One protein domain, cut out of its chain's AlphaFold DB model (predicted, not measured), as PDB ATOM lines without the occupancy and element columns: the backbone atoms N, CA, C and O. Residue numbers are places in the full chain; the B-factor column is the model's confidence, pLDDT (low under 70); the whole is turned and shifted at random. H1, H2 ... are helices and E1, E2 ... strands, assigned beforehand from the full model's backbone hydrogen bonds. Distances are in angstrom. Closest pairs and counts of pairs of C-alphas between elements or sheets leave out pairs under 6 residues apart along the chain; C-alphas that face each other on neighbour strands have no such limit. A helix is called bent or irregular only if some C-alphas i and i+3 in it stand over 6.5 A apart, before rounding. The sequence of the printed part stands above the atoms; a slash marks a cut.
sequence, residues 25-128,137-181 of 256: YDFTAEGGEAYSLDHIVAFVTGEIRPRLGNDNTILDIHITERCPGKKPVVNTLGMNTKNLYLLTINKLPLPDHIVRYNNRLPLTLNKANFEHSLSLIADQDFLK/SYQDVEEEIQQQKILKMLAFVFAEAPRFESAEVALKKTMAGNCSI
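What this domain is: This is residues 25 to 128 and 137 to 181 of the 256 residues of an uncharacterized protein of Alcanivorax sp. VBW004 (UniProt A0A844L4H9). A strongly twisted sheet of four strands forms one layer, and H1, H3 and the long H5 cover one of its faces; H1 runs along the strands, while H3 and H5 cross them. H5 runs on well past the sheet with its first residues, and H6 packs on H1 and H5 away from the sheet. The printed part has 149 residues with six named helices and four named strands, in the order E1 H1 E2 E3 E4 H2 H3 H4 H5 H6; the sheet runs E1 E2 E3 E4, all antiparallel, and the class is mixed. The whole is compact, with a radius of gyration of the C-alphas of 14.7 A and spans of 43 by 40 by 31 A.

How they stand to each other: Edge strand E1, residues 25 to 29, is antiparallel to E2, residues 58 to 66, with N 28 and O 62 at 3.0 A. H1, residues 37 to 51, is over E1 and E2 at a height over the sheet of 9.4 A. E2, E3, residues 73 to 80, and E4, residues 85 to 89, form a meander, each strand the antiparallel neighbour of the one before; N 61 and O 77 are at 2.9 A, N 80 and O 85 at 2.9 A. H2, residues 96 to 99, only grazes the sheet. H3, residues 111 to 121, is over E2, height 10.1 A. H4, residues 124 to 127, is not on the sheet; it is close to but not clearly touching H3, the C-alphas of Leu 120 and Phe 126 being closest at 7.0 A. H5, residues 138 to 163, is the hub and is over E3 and E4, height 7.9 A, on the same face as H1 and H3. With residues 150 to 154 alone it touches H3, closest C-alphas Ser 117 and Ile 150, 5.3 A, at a steep tilt of 62 degrees, opposite ways. H6, residues 165 to 175, touches H1, closest C-alphas Val 41 and Lys 172, 6.2 A, with residues 37 to 41 of H1 alone. Every O i to N i+4 pair is within hydrogen-bond range in H3 and H6, against 20 of 22 in H5 and 5 of 11 in H1, which has 5 of 12 O i to N i+3 pairs within range; H2 and H4 are too short for an O i to N i+4 pair.

Where its parts are: E1 begins at C-alpha 25, (130.143, 208.823, 154.995). H1 measures 20.3 A and is irregular, C-alphas 38 and 41 being 7.9 A apart. E2 measures 25.3 A and E3 23.3 A. H5 measures 35.4 A, with a kink of 39 degrees near residue 156. H6 ends at C-alpha 175, (138.730, 201.190, 149.671).

The domain as a whole: The C-alphas of Asn 54 and Gly 69 are the two farthest apart, 43.6 A. Residues 129 to 136 are not printed, and C-alphas 128 and 137 are 13.6 A apart across this cut. The link from H2 to H3 is long, with 11 residues. Mean pLDDT of the printed part is 88.7; residues 97 to 104 and 124 to 128 are under 70.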
ATOM      1  N   TYR A  25     129.201 207.731 154.774       94.94
ATOM      2  CA  TYR A  25     130.143 208.823 154.995       94.94
ATOM      3  C   TYR A  25     130.246 209.696 153.749       94.94
ATOM      4  O   TYR A  25     130.539 209.185 152.662       94.94
ATOM      5  N   ASP A  26     130.037 210.997 153.941       96.38
ATOM      6  CA  ASP A  26     130.265 212.032 152.935       96.38
ATOM      7  C   ASP A  26     131.427 212.941 153.367       96.38
ATOM      8  O   ASP A  26     131.522 213.330 154.534       96.38
ATOM      9  N   PHE A  27     132.276 213.317 152.415       97.75
ATOM     10  CA  PHE A  27     133.458 214.156 152.591       97.75
ATOM     11  C   PHE A  27     133.290 215.445 151.793       97.75
ATOM     12  O   PHE A  27     132.929 215.405 150.620       97.75
ATOM     13  N   THR A  28     133.558 216.588 152.416       97.25
ATOM     14  CA  THR A  28     133.544 217.899 151.748       97.25
ATOM     15  C   THR A  28     134.758 218.706 152.182       97.25
ATOM     16  O   THR A  28     135.134 218.683 153.354       97.25
ATOM     17  N   ALA A  29     135.363 219.428 151.247       94.06
ATOM     18  CA  ALA A  29     136.299 220.504 151.552       94.06
ATOM     19  C   ALA A  29     135.521 221.823 151.646       94.06
ATOM     20  O   ALA A  29     134.395 221.914 151.156       94.06
ATOM     21  N   GLU A  30     136.088 222.841 152.291       83.12
ATOM     22  CA  GLU A  30     135.445 224.151 152.441       83.12
ATOM     23  C   GLU A  30     134.903 224.698 151.102       83.12
ATOM     24  O   GLU A  30     135.653 224.950 150.158       83.12
ATOM     25  N   GLY A  31     133.575 224.855 151.016       75.62
ATOM     26  CA  GLY A  31     132.878 225.345 149.820       75.62
ATOM     27  C   GLY A  31     132.880 224.396 148.610       75.62
ATOM     28  O   GLY A  31     132.468 224.819 147.531       75.62
ATOM     29  N   GLY A  32     133.347 223.154 148.772       82.38
ATOM     30  CA  GLY A  32     133.455 222.145 147.714       82.38
ATOM     31  C   GLY A  32     132.254 221.202 147.604       82.38
ATOM     32  O   GLY A  32     131.290 221.272 148.371       82.38
ATOM     33  N   GLU A  33     132.325 220.294 146.630       90.50
ATOM     34  CA  GLU A  33     131.326 219.240 146.427       90.50
ATOM     35  C   GLU A  33     131.426 218.141 147.498       90.50
ATOM     36  O   GLU A  33     132.465 217.945 148.133       90.50
ATOM     37  N   ALA A  34     130.324 217.414 147.703       95.31
ATOM     38  CA  ALA A  34     130.282 216.266 148.600       95.31
ATOM     39  C   ALA A  34     130.634 214.976 147.856       95.31
ATOM     40  O   ALA A  34     130.021 214.642 146.843       95.31
ATOM     41  N   TYR A  35     131.580 214.225 148.409       97.81
ATOM     42  CA  TYR A  35     132.048 212.948 147.885       97.81
ATOM     43  C   TYR A  35     131.657 211.835 148.846       97.81
ATOM     44  O   TYR A  35     131.911 211.941 150.040       97.81
ATOM     45  N   SER A  36     131.085 210.744 148.347       96.25
ATOM     46  CA  SER A  36     130.878 209.552 149.173       96.25
ATOM     47  C   SER A  36     132.200 208.820 149.426       96.25
ATOM     48  O   SER A  36     133.184 209.022 148.711       96.25
ATOM     49  N   LEU A  37     132.217 207.905 150.399       94.56
ATOM     50  CA  LEU A  37     133.373 207.039 150.677       94.56
ATOM     51  C   LEU A  37     133.910 206.298 149.446       94.56
ATOM     52  O   LEU A  37     135.123 206.206 149.271       94.56
ATOM     53  N   ASP A  38     133.038 205.836 148.552       93.12
ATOM     54  CA  ASP A  38     133.467 205.153 147.322       93.12
ATOM     55  C   ASP A  38     134.227 206.087 146.355       93.12
ATOM     56  O   ASP A  38     134.954 205.626 145.474       93.12
ATOM     57  N   HIS A  39     134.119 207.404 146.552       96.38
ATOM     58  CA  HIS A  39     134.830 208.440 145.806       96.38
ATOM     59  C   HIS A  39     135.935 209.125 146.625       96.38
ATOM     60  O   HIS A  39     136.426 210.178 146.216       96.38
ATOM     61  N   ILE A  40     136.386 208.534 147.741       96.62
ATOM     62  CA  ILE A  40     137.421 209.133 148.601       96.62
ATOM     63  C   ILE A  40     138.718 209.441 147.839       96.62
ATOM     64  O   ILE A  40     139.337 210.473 148.067       96.62
ATOM     65  N   VAL A  41     139.097 208.613 146.860       96.81
ATOM     66  CA  VAL A  41     140.267 208.887 146.008       96.81
ATOM     67  C   VAL A  41     140.054 210.154 145.170       96.81
ATOM     68  O   VAL A  41     140.944 210.996 145.083       96.81
ATOM     69  N   ALA A  42     138.871 210.340 144.581       96.81
ATOM     70  CA  ALA A  42     138.561 211.553 143.821       96.81
ATOM     71  C   ALA A  42     138.558 212.792 144.730       96.81
ATOM     72  O   ALA A  42     139.103 213.824 144.350       96.81
ATOM     73  N   PHE A  43     138.036 212.659 145.952       97.88
ATOM     74  CA  PHE A  43     138.059 213.721 146.954       97.88
ATOM     75  C   PHE A  43     139.490 214.155 147.301       97.88
ATOM     76  O   PHE A  43     139.850 215.317 147.135       97.88
ATOM     77  N   VAL A  44     140.349 213.227 147.730       97.06
ATOM     78  CA  VAL A  44     141.701 213.582 148.198       97.06
ATOM     79  C   VAL A  44     142.581 214.116 147.056       97.06
ATOM     80  O   VAL A  44     143.418 214.998 147.265       97.06
ATOM     81  N   THR A  45     142.363 213.647 145.823       95.44
ATOM     82  CA  THR A  45     143.117 214.093 144.639       95.44
ATOM     83  C   THR A  45     142.605 215.404 144.036       95.44
ATOM     84  O   THR A  45     143.412 216.168 143.502       95.44
ATOM     85  N   GLY A  46     141.297 215.665 144.107       94.75
ATOM     86  CA  GLY A  46     140.643 216.842 143.533       94.75
ATOM     87  C   GLY A  46     140.513 218.023 144.493       94.75
ATOM     88  O   GLY A  46     140.654 219.160 144.062       94.75
ATOM     89  N   GLU A  47     140.307 217.765 145.786       96.38
ATOM     90  CA  GLU A  47     139.998 218.810 146.770       96.38
ATOM     91  C   GLU A  47     141.140 219.103 147.747       96.38
ATOM     92  O   GLU A  47     141.293 220.254 148.155       96.38
ATOM     93  N   ILE A  48     141.955 218.102 148.110       96.50
ATOM     94  CA  ILE A  48     143.039 218.267 149.103       96.50
ATOM     95  C   ILE A  48     144.378 218.531 148.431       96.50
ATOM     96  O   ILE A  48     145.033 219.531 148.713       96.50
ATOM     97  N   ARG A  49     144.805 217.641 147.529       96.00
ATOM     98  CA  ARG A  49     146.103 217.734 146.847       96.00
ATOM     99  C   ARG A  49     146.370 219.116 146.218       96.00
ATOM    100  O   ARG A  49     147.475 219.620 146.419       96.00
ATOM    101  N   PRO A  50     145.413 219.772 145.527       94.88
ATOM    102  CA  PRO A  50     145.650 221.089 144.930       94.88
ATOM    103  C   PRO A  50     145.826 222.222 145.945       94.88
ATOM    104  O   PRO A  50     146.187 223.331 145.563       94.88
ATOM    105  N   ARG A  51     145.547 221.967 147.227       95.06
ATOM    106  CA  ARG A  51     145.682 222.944 148.312       95.06
ATOM    107  C   ARG A  51     147.098 223.010 148.861       95.06
ATOM    108  O   ARG A  51     147.354 223.874 149.694       95.06
ATOM    109  N   LEU A  52     148.010 222.137 148.418       96.44
ATOM    110  CA  LEU A  52     149.424 222.301 148.735       96.44
ATOM    111  C   LEU A  52     149.895 223.660 148.203       96.44
ATOM    112  O   LEU A  52     149.817 223.923 147.006       96.44
ATOM    113  N   GLY A  53     150.378 224.508 149.104       95.00
ATOM    114  CA  GLY A  53     150.848 225.849 148.781       95.00
ATOM    115  C   GLY A  53     151.924 226.333 149.747       95.00
ATOM    116  O   GLY A  53     152.522 225.551 150.486       95.00
ATOM    117  N   ASN A  54     152.187 227.638 149.742       93.81
ATOM    118  CA  ASN A  54     153.270 228.239 150.534       93.81
ATOM    119  C   ASN A  54     152.799 228.811 151.884       93.81
ATOM    120  O   ASN A  54     153.614 229.008 152.795       93.81
ATOM    121  N   ASP A  55     151.492 229.026 152.027       90.56
ATOM    122  CA  ASP A  55     150.885 229.668 153.188       90.56
ATOM    123  C   ASP A  55     150.439 228.652 154.242       90.56
ATOM    124  O   ASP A  55     149.984 227.551 153.927       90.56
ATOM    125  N   ASN A  56     150.533 229.048 155.514       91.25
ATOM    126  CA  ASN A  56     150.018 228.281 156.652       91.25
ATOM    127  C   ASN A  56     148.511 228.523 156.838       91.25
ATOM    128  O   ASN A  56     148.086 229.006 157.888       91.25
ATOM    129  N   THR A  57     147.708 228.243 155.813       93.69
ATOM    130  CA  THR A  57     146.246 228.262 155.948       93.69
ATOM    131  C   THR A  57     145.741 226.902 156.413       93.69
ATOM    132  O   THR A  57     146.403 225.881 156.209       93.69
ATOM    133  N   ILE A  58     144.591 226.891 157.085       94.75
ATOM    134  CA  ILE A  58     143.928 225.653 157.483       94.75
ATOM    135  C   ILE A  58     142.854 225.336 156.451       94.75
ATOM    136  O   ILE A  58     141.982 226.157 156.197       94.75
ATOM    137  N   LEU A  59     142.945 224.148 155.863       95.25
ATOM    138  CA  LEU A  59     141.882 223.531 155.088       95.25
ATOM    139  C   LEU A  59     141.031 222.686 156.036       95.25
ATOM    140  O   LEU A  59     141.533 221.705 156.590       95.25
ATOM    141  N   ASP A  60     139.757 223.040 156.173       96.19
ATOM    142  CA  ASP A  60     138.787 222.224 156.898       96.19
ATOM    143  C   ASP A  60     138.142 221.191 155.963       96.19
ATOM    144  O   ASP A  60     137.560 221.519 154.923       96.19
ATOM    145  N   ILE A  61     138.225 219.925 156.366       97.19
ATOM    146  CA  ILE A  61     137.524 218.797 155.753       97.19
ATOM    147  C   ILE A  61     136.384 218.402 156.677       97.19
ATOM    148  O   ILE A  61     136.620 218.051 157.833       97.19
ATOM    149  N   HIS A  62     135.156 218.400 156.169       96.88
ATOM    150  CA  HIS A  62     134.001 217.926 156.918       96.88
ATOM    151  C   HIS A  62     133.668 216.493 156.525       96.88
ATOM    152  O   HIS A  62     133.526 216.176 155.342       96.88
ATOM    153  N   ILE A  63     133.501 215.651 157.539       96.38
ATOM    154  CA  ILE A  63     133.129 214.247 157.425       96.38
ATOM    155  C   ILE A  63     131.744 214.103 158.037       96.38
ATOM    156  O   ILE A  63     131.582 214.220 159.252       96.38
ATOM    157  N   THR A  64     130.742 213.871 157.198       95.25
ATOM    158  CA  THR A  64     129.360 213.678 157.640       95.25
ATOM    159  C   THR A  64     129.054 212.190 157.719       95.25
ATOM    160  O   THR A  64     128.980 211.521 156.692       95.25
ATOM    161  N   GLU A  65     128.834 211.685 158.929       93.94
ATOM    162  CA  GLU A  65     128.356 210.328 159.184       93.94
ATOM    163  C   GLU A  65     126.821 210.309 159.226       93.94
ATOM    164  O   GLU A  65     126.180 211.094 159.933       93.94
ATOM    165  N   ARG A  66     126.216 209.383 158.480       93.44
ATOM    166  CA  ARG A  66     124.766 209.170 158.421       93.44
ATOM    167  C   ARG A  66     124.443 207.710 158.696       93.44
ATOM    168  O   ARG A  66     124.491 206.876 157.795       93.44
ATOM    169  N   CYS A  67     124.075 207.410 159.934       90.75
ATOM    170  CA  CYS A  67     123.615 206.080 160.328       90.75
ATOM    171  C   CYS A  67     122.077 206.011 160.366       90.75
ATOM    172  O   CYS A  67     121.439 206.955 160.849       90.75
ATOM    173  N   PRO A  68     121.456 204.894 159.941       90.31
ATOM    174  CA  PRO A  68     120.012 204.700 160.057       90.31
ATOM    175  C   PRO A  68     119.501 204.932 161.489       90.31
ATOM    176  O   PRO A  68     120.048 204.404 162.456       90.31
ATOM    177  N   GLY A  69     118.448 205.744 161.636       88.44
ATOM    178  CA  GLY A  69     117.812 206.022 162.931       88.44
ATOM    179  C   GLY A  69     118.594 206.944 163.878       88.44
ATOM    180  O   GLY A  69     118.120 207.199 164.984       88.44
ATOM    181  N   LYS A  70     119.754 207.476 163.467       88.50
ATOM    182  CA  LYS A  70     120.538 208.455 164.237       88.50
ATOM    183  C   LYS A  70     120.546 209.817 163.542       88.50
ATOM    184  O   LYS A  70     120.367 209.914 162.329       88.50
ATOM    185  N   LYS A  71     120.749 210.889 164.316       90.06
ATOM    186  CA  LYS A  71     121.021 212.214 163.737       90.06
ATOM    187  C   LYS A  71     122.397 212.189 163.059       90.06
ATOM    188  O   LYS A  71     123.298 211.578 163.629       90.06
ATOM    189  N   PRO A  72     122.567 212.848 161.897       91.88
ATOM    190  CA  PRO A  72     123.877 212.981 161.280       91.88
ATOM    191  C   PRO A  72     124.883 213.631 162.228       91.88
ATOM    192  O   PRO A  72     124.546 214.600 162.918       91.88
ATOM    193  N   VAL A  73     126.104 213.109 162.232       91.94
ATOM    194  CA  VAL A  73     127.237 213.673 162.970       91.94
ATOM    195  C   VAL A  73     128.208 214.263 161.958       91.94
ATOM    196  O   VAL A  73     128.477 213.650 160.929       91.94
ATOM    197  N   VAL A  74     128.710 215.466 162.230       92.81
ATOM    198  CA  VAL A  74     129.713 216.122 161.387       92.81
ATOM    199  C   VAL A  74     130.992 216.260 162.191       92.81
ATOM    200  O   VAL A  74     131.008 216.953 163.207       92.81
ATOM    201  N   ASN A  75     132.045 215.610 161.711       93.25
ATOM    202  CA  ASN A  75     133.399 215.770 162.217       93.25
ATOM    203  C   ASN A  75     134.194 216.696 161.295       93.25
ATOM    204  O   ASN A  75     133.923 216.763 160.096       93.25
ATOM    205  N   THR A  76     135.192 217.388 161.837       94.12
ATOM    206  CA  THR A  76     136.057 218.294 161.070       94.12
ATOM    207  C   THR A  76     137.514 217.904 161.241       94.12
ATOM    208  O   THR A  76     137.986 217.768 162.366       94.12
ATOM    209  N   LEU A  77     138.244 217.756 160.143       95.00
ATOM    210  CA  LEU A  77     139.696 217.613 160.142       95.00
ATOM    211  C   LEU A  77     140.313 218.917 159.641       95.00
ATOM    212  O   LEU A  77     140.007 219.338 158.530       95.00
ATOM    213  N   GLY A  78     141.176 219.540 160.441       95.19
ATOM    214  CA  GLY A  78     141.897 220.745 160.032       95.19
ATOM    215  C   GLY A  78     143.305 220.398 159.568       95.19
ATOM    216  O   GLY A  78     144.098 219.860 160.348       95.19
ATOM    217  N   MET A  79     143.626 220.714 158.316       94.94
ATOM    218  CA  MET A  79     144.913 220.415 157.687       94.94
ATOM    219  C   MET A  79     145.682 221.682 157.327       94.94
ATOM    220  O   MET A  79     145.103 222.639 156.833       94.94
ATOM    221  N   ASN A  80     147.003 221.689 157.499       94.81
ATOM    222  CA  ASN A  80     147.831 222.814 157.066       94.81
ATOM    223  C   ASN A  80     148.128 222.726 155.564       94.81
ATOM    224  O   ASN A  80     148.814 221.811 155.120       94.81
ATOM    225  N   THR A  81     147.697 223.710 154.780       95.31
ATOM    226  CA  THR A  81     147.928 223.770 153.326       95.31
ATOM    227  C   THR A  81     149.403 223.857 152.934       95.31
ATOM    228  O   THR A  81     149.772 223.488 151.824       95.31
ATOM    229  N   LYS A  82     150.286 224.296 153.837       95.12
ATOM    230  CA  LYS A  82     151.726 224.391 153.570       95.12
ATOM    231  C   LYS A  82     152.396 223.031 153.398       95.12
ATOM    232  O   LYS A  82     153.411 222.920 152.720       95.12
ATOM    233  N   ASN A  83     151.894 222.007 154.081       93.44
ATOM    234  CA  ASN A  83     152.537 220.692 154.147       93.44
ATOM    235  C   ASN A  83     151.539 219.526 154.168       93.44
ATOM    236  O   ASN A  83     151.953 218.378 154.266       93.44
ATOM    237  N   LEU A  84     150.240 219.792 154.072       94.75
ATOM    238  CA  LEU A  84     149.144 218.831 154.172       94.75
ATOM    239  C   LEU A  84     149.144 218.005 155.472       94.75
ATOM    240  O   LEU A  84     148.597 216.909 155.491       94.75
ATOM    241  N   TYR A  85     149.769 218.469 156.561       92.31
ATOM    242  CA  TYR A  85     149.665 217.761 157.842       92.31
ATOM    243  C   TYR A  85     148.301 217.989 158.480       92.31
ATOM    244  O   TYR A  85     147.802 219.115 158.517       92.31
ATOM    245  N   LEU A  86     147.742 216.920 159.044       92.00
ATOM    246  CA  LEU A  86     146.597 216.992 159.939       92.00
ATOM    247  C   LEU A  86     147.029 217.654 161.254       92.00
ATOM    248  O   LEU A  86     147.959 217.183 161.905       92.00
ATOM    249  N   LEU A  87     146.358 218.743 161.633       90.88
ATOM    250  CA  LEU A  87     146.660 219.512 162.842       90.88
ATOM    251  C   LEU A  87     145.543 219.465 163.878       90.88
ATOM    252  O   LEU A  87     145.820 219.605 165.067       90.88
ATOM    253  N   THR A  88     144.290 219.311 163.447       90.31
ATOM    254  CA  THR A  88     143.150 219.290 164.369       90.31
ATOM    255  C   THR A  88     142.126 218.232 163.989       90.31
ATOM    256  O   THR A  88     141.949 217.923 162.808       90.31
ATOM    257  N   ILE A  89     141.422 217.718 164.996       90.50
ATOM    258  CA  ILE A  89     140.178 216.960 164.838       90.50
ATOM    259  C   ILE A  89     139.115 217.655 165.675       90.50
ATOM    260  O   ILE A  89     139.336 217.940 166.847       90.50
ATOM    261  N   ASN A  90     137.968 217.958 165.077       90.06
ATOM    262  CA  ASN A  90     136.864 218.678 165.706       90.06
ATOM    263  C   ASN A  90     137.323 219.987 166.368       90.06
ATOM    264  O   ASN A  90     136.857 220.353 167.444       90.06
ATOM    265  N   LYS A  91     138.254 220.692 165.702       86.75
ATOM    266  CA  LYS A  91     138.916 221.928 166.166       86.75
ATOM    267  C   LYS A  91     139.794 221.760 167.413       86.75
ATOM    268  O   LYS A  91     140.343 222.747 167.900       86.75
ATOM    269  N   LEU A  92     139.966 220.536 167.911       86.19
ATOM    270  CA  LEU A  92     140.914 220.223 168.973       86.19
ATOM    271  C   LEU A  92     142.305 220.006 168.362       86.19
ATOM    272  O   LEU A  92     142.433 219.205 167.430       86.19
ATOM    273  N   PRO A  93     143.343 220.709 168.846       85.94
ATOM    274  CA  PRO A  93     144.699 220.549 168.343       85.94
ATOM    275  C   PRO A  93     145.261 219.172 168.695       85.94
ATOM    276  O   PRO A  93     145.097 218.682 169.812       85.94
ATOM    277  N   LEU A  94     145.955 218.571 167.734       82.81
ATOM    278  CA  LEU A  94     146.703 217.339 167.934       82.81
ATOM    279  C   LEU A  94     148.060 217.654 168.587       82.81
ATOM    280  O   LEU A  94     148.739 218.581 168.141       82.81
ATOM    281  N   PRO A  95     148.497 216.901 169.613       74.62
ATOM    282  CA  PRO A  95     149.812 217.092 170.218       74.62
ATOM    283  C   PRO A  95     150.956 216.772 169.252       74.62
ATOM    284  O   PRO A  95     150.863 215.838 168.457       74.62
ATOM    285  N   ASP A  96     152.091 217.457 169.390       70.25
ATOM    286  CA  ASP A  96     153.259 217.278 168.513       70.25
ATOM    287  C   ASP A  96     153.781 215.831 168.457       70.25
ATOM    288  O   ASP A  96     154.151 215.345 167.384       70.25
ATOM    289  N   HIS A  97     153.789 215.115 169.590       65.62
ATOM    290  CA  HIS A  97     154.205 213.705 169.655       65.62
ATOM    291  C   HIS A  97     153.202 212.745 168.993       65.62
ATOM    292  O   HIS A  97     153.537 211.599 168.698       65.62
ATOM    293  N   ILE A  98     151.978 213.210 168.752       62.53
ATOM    294  CA  ILE A  98     150.941 212.473 168.038       62.53
ATOM    295  C   ILE A  98     150.984 212.780 166.534       62.53
ATOM    296  O   ILE A  98     150.848 211.875 165.713       62.53
ATOM    297  N   VAL A  99     151.232 214.042 166.164       58.50
ATOM    298  CA  VAL A  99     151.386 214.473 164.762       58.50
ATOM    299  C   VAL A  99     152.593 213.795 164.100       58.50
ATOM    300  O   VAL A  99     152.563 213.472 162.914       58.50
ATOM    301  N   ARG A 100     153.658 213.538 164.866       63.62
ATOM    302  CA  ARG A 100     154.819 212.756 164.424       63.62
ATOM    303  C   ARG A 100     154.536 211.271 164.640       63.62
ATOM    304  O   ARG A 100     154.893 210.724 165.678       63.62
ATOM    305  N   TYR A 101     153.863 210.646 163.675       65.62
ATOM    306  CA  TYR A 101     153.446 209.240 163.717       65.62
ATOM    307  C   TYR A 101     154.489 208.322 164.377       65.62
ATOM    308  O   TYR A 101     155.661 208.314 163.996       65.62
ATOM    309  N   ASN A 102     154.073 207.496 165.343       64.75
ATOM    310  CA  ASN A 102     154.970 206.483 165.900       64.75
ATOM    311  C   ASN A 102     155.174 205.348 164.884       64.75
ATOM    312  O   ASN A 102     154.372 204.415 164.815       64.75
ATOM    313  N   ASN A 103     156.262 205.386 164.118       61.16
ATOM    314  CA  ASN A 103     156.550 204.432 163.036       61.16
ATOM    315  C   ASN A 103     156.876 203.006 163.498       61.16
ATOM    316  O   ASN A 103     157.268 202.187 162.685       61.16
ATOM    317  N   ARG A 104     156.693 202.672 164.780       67.88
ATOM    318  CA  ARG A 104     156.752 201.288 165.281       67.88
ATOM    319  C   ARG A 104     155.383 200.649 165.479       67.88
ATOM    320  O   ARG A 104     155.309 199.455 165.746       67.88
ATOM    321  N   LEU A 105     154.308 201.434 165.405       77.06
ATOM    322  CA  LEU A 105     152.961 200.931 165.639       77.06
ATOM    323  C   LEU A 105     152.373 200.336 164.348       77.06
ATOM    324  O   LEU A 105     152.129 201.118 163.419       77.06
ATOM    325  N   PRO A 106     152.101 199.019 164.295       83.50
ATOM    326  CA  PRO A 106     151.528 198.389 163.115       83.50
ATOM    327  C   PRO A 106     150.096 198.866 162.885       83.50
ATOM    328  O   PRO A 106     149.295 198.984 163.821       83.50
ATOM    329  N   LEU A 107     149.778 199.118 161.618       88.06
ATOM    330  CA  LEU A 107     148.450 199.486 161.151       88.06
ATOM    331  C   LEU A 107     148.173 198.781 159.822       88.06
ATOM    332  O   LEU A 107     148.936 198.932 158.870       88.06
ATOM    333  N   THR A 108     147.058 198.057 159.762       92.25
ATOM    334  CA  THR A 108     146.520 197.501 158.518       92.25
ATOM    335  C   THR A 108     145.546 198.499 157.905       92.25
ATOM    336  O   THR A 108     144.568 198.901 158.538       92.25
ATOM    337  N   LEU A 109     145.800 198.877 156.660       92.75
ATOM    338  CA  LEU A 109     144.983 199.787 155.874       92.75
ATOM    339  C   LEU A 109     143.957 198.970 155.082       92.75
ATOM    340  O   LEU A 109     144.325 198.163 154.232       92.75
ATOM    341  N   ASN A 110     142.671 199.147 155.384       94.44
ATOM    342  CA  ASN A 110     141.540 198.562 154.658       94.44
ATOM    343  C   ASN A 110     140.263 199.390 154.916       94.44
ATOM    344  O   ASN A 110     140.230 200.204 155.845       94.44
ATOM    345  N   LYS A 111     139.211 199.179 154.109       94.44
ATOM    346  CA  LYS A 111     137.936 199.912 154.230       94.44
ATOM    347  C   LYS A 111     137.326 199.819 155.634       94.44
ATOM    348  O   LYS A 111     136.958 200.842 156.199       94.44
ATOM    349  N   ALA A 112     137.278 198.620 156.216       92.56
ATOM    350  CA  ALA A 112     136.655 198.389 157.521       92.56
ATOM    351  C   ALA A 112     137.364 199.149 158.656       92.56
ATOM    352  O   ALA A 112     136.712 199.784 159.484       92.56
ATOM    353  N   ASN A 113     138.699 199.146 158.676       93.44
ATOM    354  CA  ASN A 113     139.488 199.877 159.666       93.44
ATOM    355  C   ASN A 113     139.352 201.396 159.492       93.44
ATOM    356  O   ASN A 113     139.382 202.132 160.483       93.44
ATOM    357  N   PHE A 114     139.186 201.875 158.256       95.00
ATOM    358  CA  PHE A 114     138.925 203.288 158.004       95.00
ATOM    359  C   PHE A 114     137.533 203.702 158.486       95.00
ATOM    360  O   PHE A 114     137.434 204.638 159.272       95.00
ATOM    361  N   GLU A 115     136.476 202.972 158.122       93.00
ATOM    362  CA  GLU A 115     135.114 203.224 158.619       93.00
ATOM    363  C   GLU A 115     135.052 203.162 160.152       93.00
ATOM    364  O   GLU A 115     134.430 204.015 160.784       93.00
ATOM    365  N   HIS A 116     135.759 202.211 160.770       90.88
ATOM    366  CA  HIS A 116     135.877 202.149 162.224       90.88
ATOM    367  C   HIS A 116     136.555 203.401 162.800       90.88
ATOM    368  O   HIS A 116     136.044 203.991 163.751       90.88
ATOM    369  N   SER A 117     137.648 203.864 162.185       92.12
ATOM    370  CA  SER A 117     138.332 205.102 162.582       92.12
ATOM    371  C   SER A 117     137.414 206.328 162.472       92.12
ATOM    372  O   SER A 117     137.414 207.170 163.368       92.12
ATOM    373  N   LEU A 118     136.593 206.409 161.417       92.25
ATOM    374  CA  LEU A 118     135.604 207.477 161.237       92.25
ATOM    375  C   LEU A 118     134.510 207.448 162.313       92.25
ATOM    376  O   LEU A 118     134.126 208.503 162.817       92.25
ATOM    377  N   SER A 119     134.047 206.258 162.703       88.19
ATOM    378  CA  SER A 119     133.035 206.119 163.759       88.19
ATOM    379  C   SER A 119     133.546 206.549 165.140       88.19
ATOM    380  O   SER A 119     132.779 207.045 165.959       88.19
ATOM    381  N   LEU A 120     134.848 206.392 165.402       87.19
ATOM    382  CA  LEU A 120     135.452 206.713 166.696       87.19
ATOM    383  C   LEU A 120     135.746 208.206 166.864       87.19
ATOM    384  O   LEU A 120     135.613 208.721 167.967       87.19
ATOM    385  N   ILE A 121     136.075 208.934 165.790       87.56
ATOM    386  CA  ILE A 121     136.275 210.394 165.888       87.56
ATOM    387  C   ILE A 121     134.979 211.175 166.137       87.56
ATOM    388  O   ILE A 121     135.046 212.346 166.510       87.56
ATOM    389  N   ALA A 122     133.817 210.540 165.955       79.31
ATOM    390  CA  ALA A 122     132.526 211.088 166.360       79.31
ATOM    391  C   ALA A 122     132.370 211.172 167.890       79.31
ATOM    392  O   ALA A 122     131.550 211.951 168.380       79.31
ATOM    393  N   ASP A 123     133.148 210.390 168.643       75.88
ATOM    394  CA  ASP A 123     133.138 210.390 170.099       75.88
ATOM    395  C   ASP A 123     134.142 211.420 170.647       75.88
ATOM    396  O   ASP A 123     135.356 211.283 170.500       75.88
ATOM    397  N   GLN A 124     133.648 212.483 171.289       63.28
ATOM    398  CA  GLN A 124     134.508 213.536 171.842       63.28
ATOM    399  C   GLN A 124     135.335 213.071 173.045       63.28
ATOM    400  O   GLN A 124     136.376 213.670 173.322       63.28
ATOM    401  N   ASP A 125     134.927 212.001 173.736       65.75
ATOM    402  CA  ASP A 125     135.716 211.434 174.832       65.75
ATOM    403  C   ASP A 125     136.992 210.743 174.332       65.75
ATOM    404  O   ASP A 125     137.938 210.581 175.105       65.75
ATOM    405  N   PHE A 126     137.049 210.401 173.039       64.62
ATOM    406  CA  PHE A 126     138.200 209.761 172.412       64.62
ATOM    407  C   PHE A 126     139.411 210.694 172.261       64.62
ATOM    408  O   PHE A 126     140.542 210.221 172.252       64.62
ATOM    409  N   LEU A 127     139.222 212.018 172.180       63.78
ATOM    410  CA  LEU A 127     140.298 212.997 171.936       63.78
ATOM    411  C   LEU A 127     140.925 213.540 173.235       63.78
ATOM    412  O   LEU A 127     141.248 214.725 173.346       63.78
ATOM    413  N   LYS A 128     141.096 212.678 174.242       66.31
ATOM    414  CA  LYS A 128     141.823 213.007 175.475       66.31
ATOM    415  C   LYS A 128     143.314 212.782 175.263       66.31
ATOM    416  O   LYS A 128     143.796 211.657 175.332       66.31
ATOM    417  N   SER A 137     148.510 205.580 183.618       81.44
ATOM    418  CA  SER A 137     147.991 204.240 183.861       81.44
ATOM    419  C   SER A 137     148.250 203.341 182.643       81.44
ATOM    420  O   SER A 137     148.562 203.818 181.551       81.44
ATOM    421  N   TYR A 138     148.121 202.023 182.808       79.56
ATOM    422  CA  TYR A 138     148.167 201.100 181.667       79.56
ATOM    423  C   TYR A 138     147.064 201.409 180.643       79.56
ATOM    424  O   TYR A 138     147.316 201.388 179.442       79.56
ATOM    425  N   GLN A 139     145.871 201.759 181.128       81.12
ATOM    426  CA  GLN A 139     144.729 202.101 180.291       81.12
ATOM    427  C   GLN A 139     144.993 203.369 179.465       81.12
ATOM    428  O   GLN A 139     144.694 203.391 178.275       81.12
ATOM    429  N   ASP A 140     145.643 204.378 180.051       78.06
ATOM    430  CA  ASP A 140     145.989 205.625 179.351       78.06
ATOM    431  C   ASP A 140     146.913 205.345 178.153       78.06
ATOM    432  O   ASP A 140     146.782 205.951 177.090       78.06
ATOM    433  N   VAL A 141     147.842 204.393 178.310       79.19
ATOM    434  CA  VAL A 141     148.758 203.968 177.241       79.19
ATOM    435  C   VAL A 141     148.015 203.209 176.140       79.19
ATOM    436  O   VAL A 141     148.305 203.408 174.959       79.19
ATOM    437  N   GLU A 142     147.061 202.342 176.489       81.69
ATOM    438  CA  GLU A 142     146.237 201.642 175.497       81.69
ATOM    439  C   GLU A 142     145.369 202.612 174.685       81.69
ATOM    440  O   GLU A 142     145.294 202.490 173.459       81.69
ATOM    441  N   GLU A 143     144.760 203.598 175.345       80.19
ATOM    442  CA  GLU A 143     143.964 204.650 174.705       80.19
ATOM    443  C   GLU A 143     144.818 205.480 173.734       80.19
ATOM    444  O   GLU A 143     144.439 205.662 172.574       80.19
ATOM    445  N   GLU A 144     146.017 205.899 174.147       79.88
ATOM    446  CA  GLU A 144     146.963 206.627 173.292       79.88
ATOM    447  C   GLU A 144     147.402 205.802 172.070       79.88
ATOM    448  O   GLU A 144     147.506 206.324 170.957       79.88
ATOM    449  N   ILE A 145     147.611 204.491 172.235       82.25
ATOM    450  CA  ILE A 145     147.908 203.585 171.117       82.25
ATOM    451  C   ILE A 145     146.743 203.549 170.117       82.25
ATOM    452  O   ILE A 145     146.980 203.557 168.905       82.25
ATOM    453  N   GLN A 146     145.493 203.519 170.582       84.00
ATOM    454  CA  GLN A 146     144.331 203.553 169.688       84.00
ATOM    455  C   GLN A 146     144.202 204.902 168.975       84.00
ATOM    456  O   GLN A 146     144.010 204.930 167.757       84.00
ATOM    457  N   GLN A 147     144.402 206.016 169.685       83.25
ATOM    458  CA  GLN A 147     144.453 207.360 169.095       83.25
ATOM    459  C   GLN A 147     145.503 207.448 167.984       83.25
ATOM    460  O   GLN A 147     145.206 207.923 166.888       83.25
ATOM    461  N   GLN A 148     146.701 206.914 168.216       84.38
ATOM    462  CA  GLN A 148     147.767 206.855 167.215       84.38
ATOM    463  C   GLN A 148     147.371 206.043 165.975       84.38
ATOM    464  O   GLN A 148     147.648 206.472 164.856       84.38
ATOM    465  N   LYS A 149     146.701 204.894 166.134       87.44
ATOM    466  CA  LYS A 149     146.226 204.094 164.986       87.44
ATOM    467  C   LYS A 149     145.200 204.847 164.152       87.44
ATOM    468  O   LYS A 149     145.308 204.853 162.928       87.44
ATOM    469  N   ILE A 150     144.243 205.499 164.808       88.69
ATOM    470  CA  ILE A 150     143.214 206.293 164.133       88.69
ATOM    471  C   ILE A 150     143.852 207.454 163.388       88.69
ATOM    472  O   ILE A 150     143.574 207.662 162.212       88.69
ATOM    473  N   LEU A 151     144.767 208.170 164.032       88.19
ATOM    474  CA  LEU A 151     145.433 209.312 163.421       88.19
ATOM    475  C   LEU A 151     146.312 208.915 162.246       88.19
ATOM    476  O   LEU A 151     146.285 209.600 161.230       88.19
ATOM    477  N   LYS A 152     147.011 207.780 162.326       89.31
ATOM    478  CA  LYS A 152     147.715 207.199 161.179       89.31
ATOM    479  C   LYS A 152     146.765 206.822 160.047       89.31
ATOM    480  O   LYS A 152     147.065 207.114 158.897       89.31
ATOM    481  N   MET A 153     145.619 206.211 160.344       93.19
ATOM    482  CA  MET A 153     144.626 205.869 159.321       93.19
ATOM    483  C   MET A 153     144.103 207.128 158.616       93.19
ATOM    484  O   MET A 153     144.118 207.202 157.389       93.19
ATOM    485  N   LEU A 154     143.697 208.144 159.382       94.25
ATOM    486  CA  LEU A 154     143.236 209.425 158.837       94.25
ATOM    487  C   LEU A 154     144.346 210.118 158.041       94.25
ATOM    488  O   LEU A 154     144.108 210.594 156.936       94.25
ATOM    489  N   ALA A 155     145.569 210.137 158.566       92.44
ATOM    490  CA  ALA A 155     146.724 210.687 157.875       92.44
ATOM    491  C   ALA A 155     147.012 209.968 156.560       92.44
ATOM    492  O   ALA A 155     147.249 210.633 155.559       92.44
ATOM    493  N   PHE A 156     146.938 208.635 156.528       94.19
ATOM    494  CA  PHE A 156     147.150 207.876 155.299       94.19
ATOM    495  C   PHE A 156     146.206 208.352 154.192       94.19
ATOM    496  O   PHE A 156     146.633 208.653 153.079       94.19
ATOM    497  N   VAL A 157     144.917 208.457 154.526       96.62
ATOM    498  CA  VAL A 157     143.866 208.832 153.580       96.62
ATOM    499  C   VAL A 157     143.983 210.299 153.176       96.62
ATOM    500  O   VAL A 157     143.995 210.609 151.988       96.62
ATOM    501  N   PHE A 158     144.056 211.210 154.146       97.00
ATOM    502  CA  PHE A 158     143.902 212.642 153.889       97.00
ATOM    503  C   PHE A 158     145.221 213.376 153.661       97.00
ATOM    504  O   PHE A 158     145.208 214.391 152.981       97.00
ATOM    505  N   ALA A 159     146.347 212.896 154.186       95.19
ATOM    506  CA  ALA A 159     147.655 213.528 154.016       95.19
ATOM    507  C   ALA A 159     148.535 212.758 153.022       95.19
ATOM    508  O   ALA A 159     149.030 213.345 152.062       95.19
ATOM    509  N   GLU A 160     148.697 211.446 153.201       95.56
ATOM    510  CA  GLU A 160     149.678 210.681 152.423       95.56
ATOM    511  C   GLU A 160     149.198 210.346 151.005       95.56
ATOM    512  O   GLU A 160     149.962 210.521 150.056       95.56
ATOM    513  N   ALA A 161     147.932 209.968 150.806       96.94
ATOM    514  CA  ALA A 161     147.393 209.709 149.463       96.94
ATOM    515  C   ALA A 161     147.397 210.950 148.535       96.94
ATOM    516  O   ALA A 161     147.676 210.822 147.338       96.94
ATOM    517  N   PRO A 162     147.173 212.184 149.027       97.00
ATOM    518  CA  PRO A 162     147.470 213.389 148.251       97.00
ATOM    519  C   PRO A 162     148.942 213.566 147.881       97.00
ATOM    520  O   PRO A 162     149.219 213.999 146.758       97.00
ATOM    521  N   ARG A 163     149.863 213.252 148.803       97.19
ATOM    522  CA  ARG A 163     151.315 213.465 148.664       97.19
ATOM    523  C   ARG A 163     152.011 212.437 147.782       97.19
ATOM    524  O   ARG A 163     153.009 212.793 147.165       97.19
ATOM    525  N   PHE A 164     151.502 211.212 147.694       97.06
ATOM    526  CA  PHE A 164     152.160 210.109 146.991       97.06
ATOM    527  C   PHE A 164     151.207 209.356 146.074       97.06
ATOM    528  O   PHE A 164     150.107 208.971 146.471       97.06
ATOM    529  N   GLU A 165     151.656 209.085 144.850       96.06
ATOM    530  CA  GLU A 165     150.923 208.215 143.928       96.06
ATOM    531  C   GLU A 165     150.865 206.775 144.458       96.06
ATOM    532  O   GLU A 165     149.831 206.121 144.323       96.06
ATOM    533  N   SER A 166     151.923 206.291 145.120       95.12
ATOM    534  CA  SER A 166     151.923 204.977 145.774       95.12
ATOM    535  C   SER A 166     150.797 204.840 146.806       95.12
ATOM    536  O   SER A 166     150.034 203.867 146.770       95.12
ATOM    537  N   ALA A 167     150.632 205.838 147.677       95.69
ATOM    538  CA  ALA A 167     149.561 205.871 148.670       95.69
ATOM    539  C   ALA A 167     148.170 206.055 148.031       95.69
ATOM    540  O   ALA A 167     147.213 205.425 148.479       95.69
ATOM    541  N   GLU A 168     148.040 206.837 146.951       96.00
ATOM    542  CA  GLU A 168     146.791 206.943 146.173       96.00
ATOM    543  C   GLU A 168     146.358 205.579 145.605       96.00
ATOM    544  O   GLU A 168     145.201 205.170 145.752       96.00
ATOM    545  N   VAL A 169     147.286 204.847 144.978       94.62
ATOM    546  CA  VAL A 169     147.029 203.510 144.421       94.62
ATOM    547  C   VAL A 169     146.610 202.537 145.521       94.62
ATOM    548  O   VAL A 169     145.669 201.758 145.335       94.62
ATOM    549  N   ALA A 170     147.269 202.599 146.675       94.44
ATOM    550  CA  ALA A 170     146.933 201.766 147.817       94.44
ATOM    551  C   ALA A 170     145.569 202.113 148.419       94.44
ATOM    552  O   ALA A 170     144.773 201.210 148.685       94.44
ATOM    553  N   LEU A 171     145.246 203.401 148.548       95.81
ATOM    554  CA  LEU A 171     143.927 203.861 148.974       95.81
ATOM    555  C   LEU A 171     142.840 203.331 148.033       95.81
ATOM    556  O   LEU A 171     141.854 202.753 148.479       95.81
ATOM    557  N   LYS A 172     143.045 203.442 146.717       95.00
ATOM    558  CA  LYS A 172     142.095 202.929 145.722       95.00
ATOM    559  C   LYS A 172     141.830 201.431 145.881       95.00
ATOM    560  O   LYS A 172     140.678 201.007 145.817       95.00
ATOM    561  N   LYS A 173     142.880 200.630 146.081       92.88
ATOM    562  CA  LYS A 173     142.759 199.174 146.258       92.88
ATOM    563  C   LYS A 173     142.077 198.812 147.577       92.88
ATOM    564  O   LYS A 173     141.162 197.999 147.592       92.88
ATOM    565  N   THR A 174     142.486 199.437 148.676       93.31
ATOM    566  CA  THR A 174     141.971 199.133 150.022       93.31
ATOM    567  C   THR A 174     140.522 199.576 150.230       93.31
ATOM    568  O   THR A 174     139.765 198.900 150.927       93.31
ATOM    569  N   MET A 175     140.100 200.666 149.581       91.81
ATOM    570  CA  MET A 175     138.730 201.190 149.671       91.81
ATOM    571  C   MET A 175     137.735 200.467 148.756       91.81
ATOM    572  O   MET A 175     136.529 200.538 148.992       91.81
ATOM    573  N   ALA A 176     138.215 199.694 147.774       86.06
ATOM    574  CA  ALA A 176     137.380 198.767 147.008       86.06
ATOM    575  C   ALA A 176     136.881 197.568 147.850       86.06
ATOM    576  O   ALA A 176     136.008 196.827 147.404       86.06
ATOM    577  N   GLY A 177     137.384 197.405 149.083       73.19
ATOM    578  CA  GLY A 177     136.842 196.497 150.099       73.19
ATOM    579  C   GLY A 177     137.378 195.064 150.067       73.19
ATOM    580  O   GLY A 177     136.973 194.263 150.902       73.19
ATOM    581  N   ASN A 178     138.285 194.736 149.148       81.62
ATOM    582  CA  ASN A 178     138.851 193.393 149.014       81.62
ATOM    583  C   ASN A 178     140.352 193.315 149.295       81.62
ATOM    584  O   ASN A 178     140.882 192.219 149.266       81.62
ATOM    585  N   CYS A 179     141.022 194.441 149.542       92.06
ATOM    586  CA  CYS A 179     142.463 194.468 149.742       92.06
ATOM    587  C   CYS A 179     142.836 195.049 151.105       92.06
ATOM    588  O   CYS A 179     142.188 195.979 151.600       92.06
ATOM    589  N   SER A 180     143.938 194.562 151.662       92.88
ATOM    590  CA  SER A 180     144.613 195.171 152.799       92.88
ATOM    591  C   SER A 180     146.101 195.382 152.512       92.88
ATOM    592  O   SER A 180     146.662 194.713 151.644       92.88
ATOM    593  N   ILE A 181     146.712 196.361 153.181       93.06
ATOM    594  CA  ILE A 181     148.147 196.666 153.074       93.06
ATOM    595  C   ILE A 181     148.676 197.199 154.408       93.06
ATOM    596  O   ILE A 181     147.930 197.791 155.196       93.06
TER     597      ILE A 181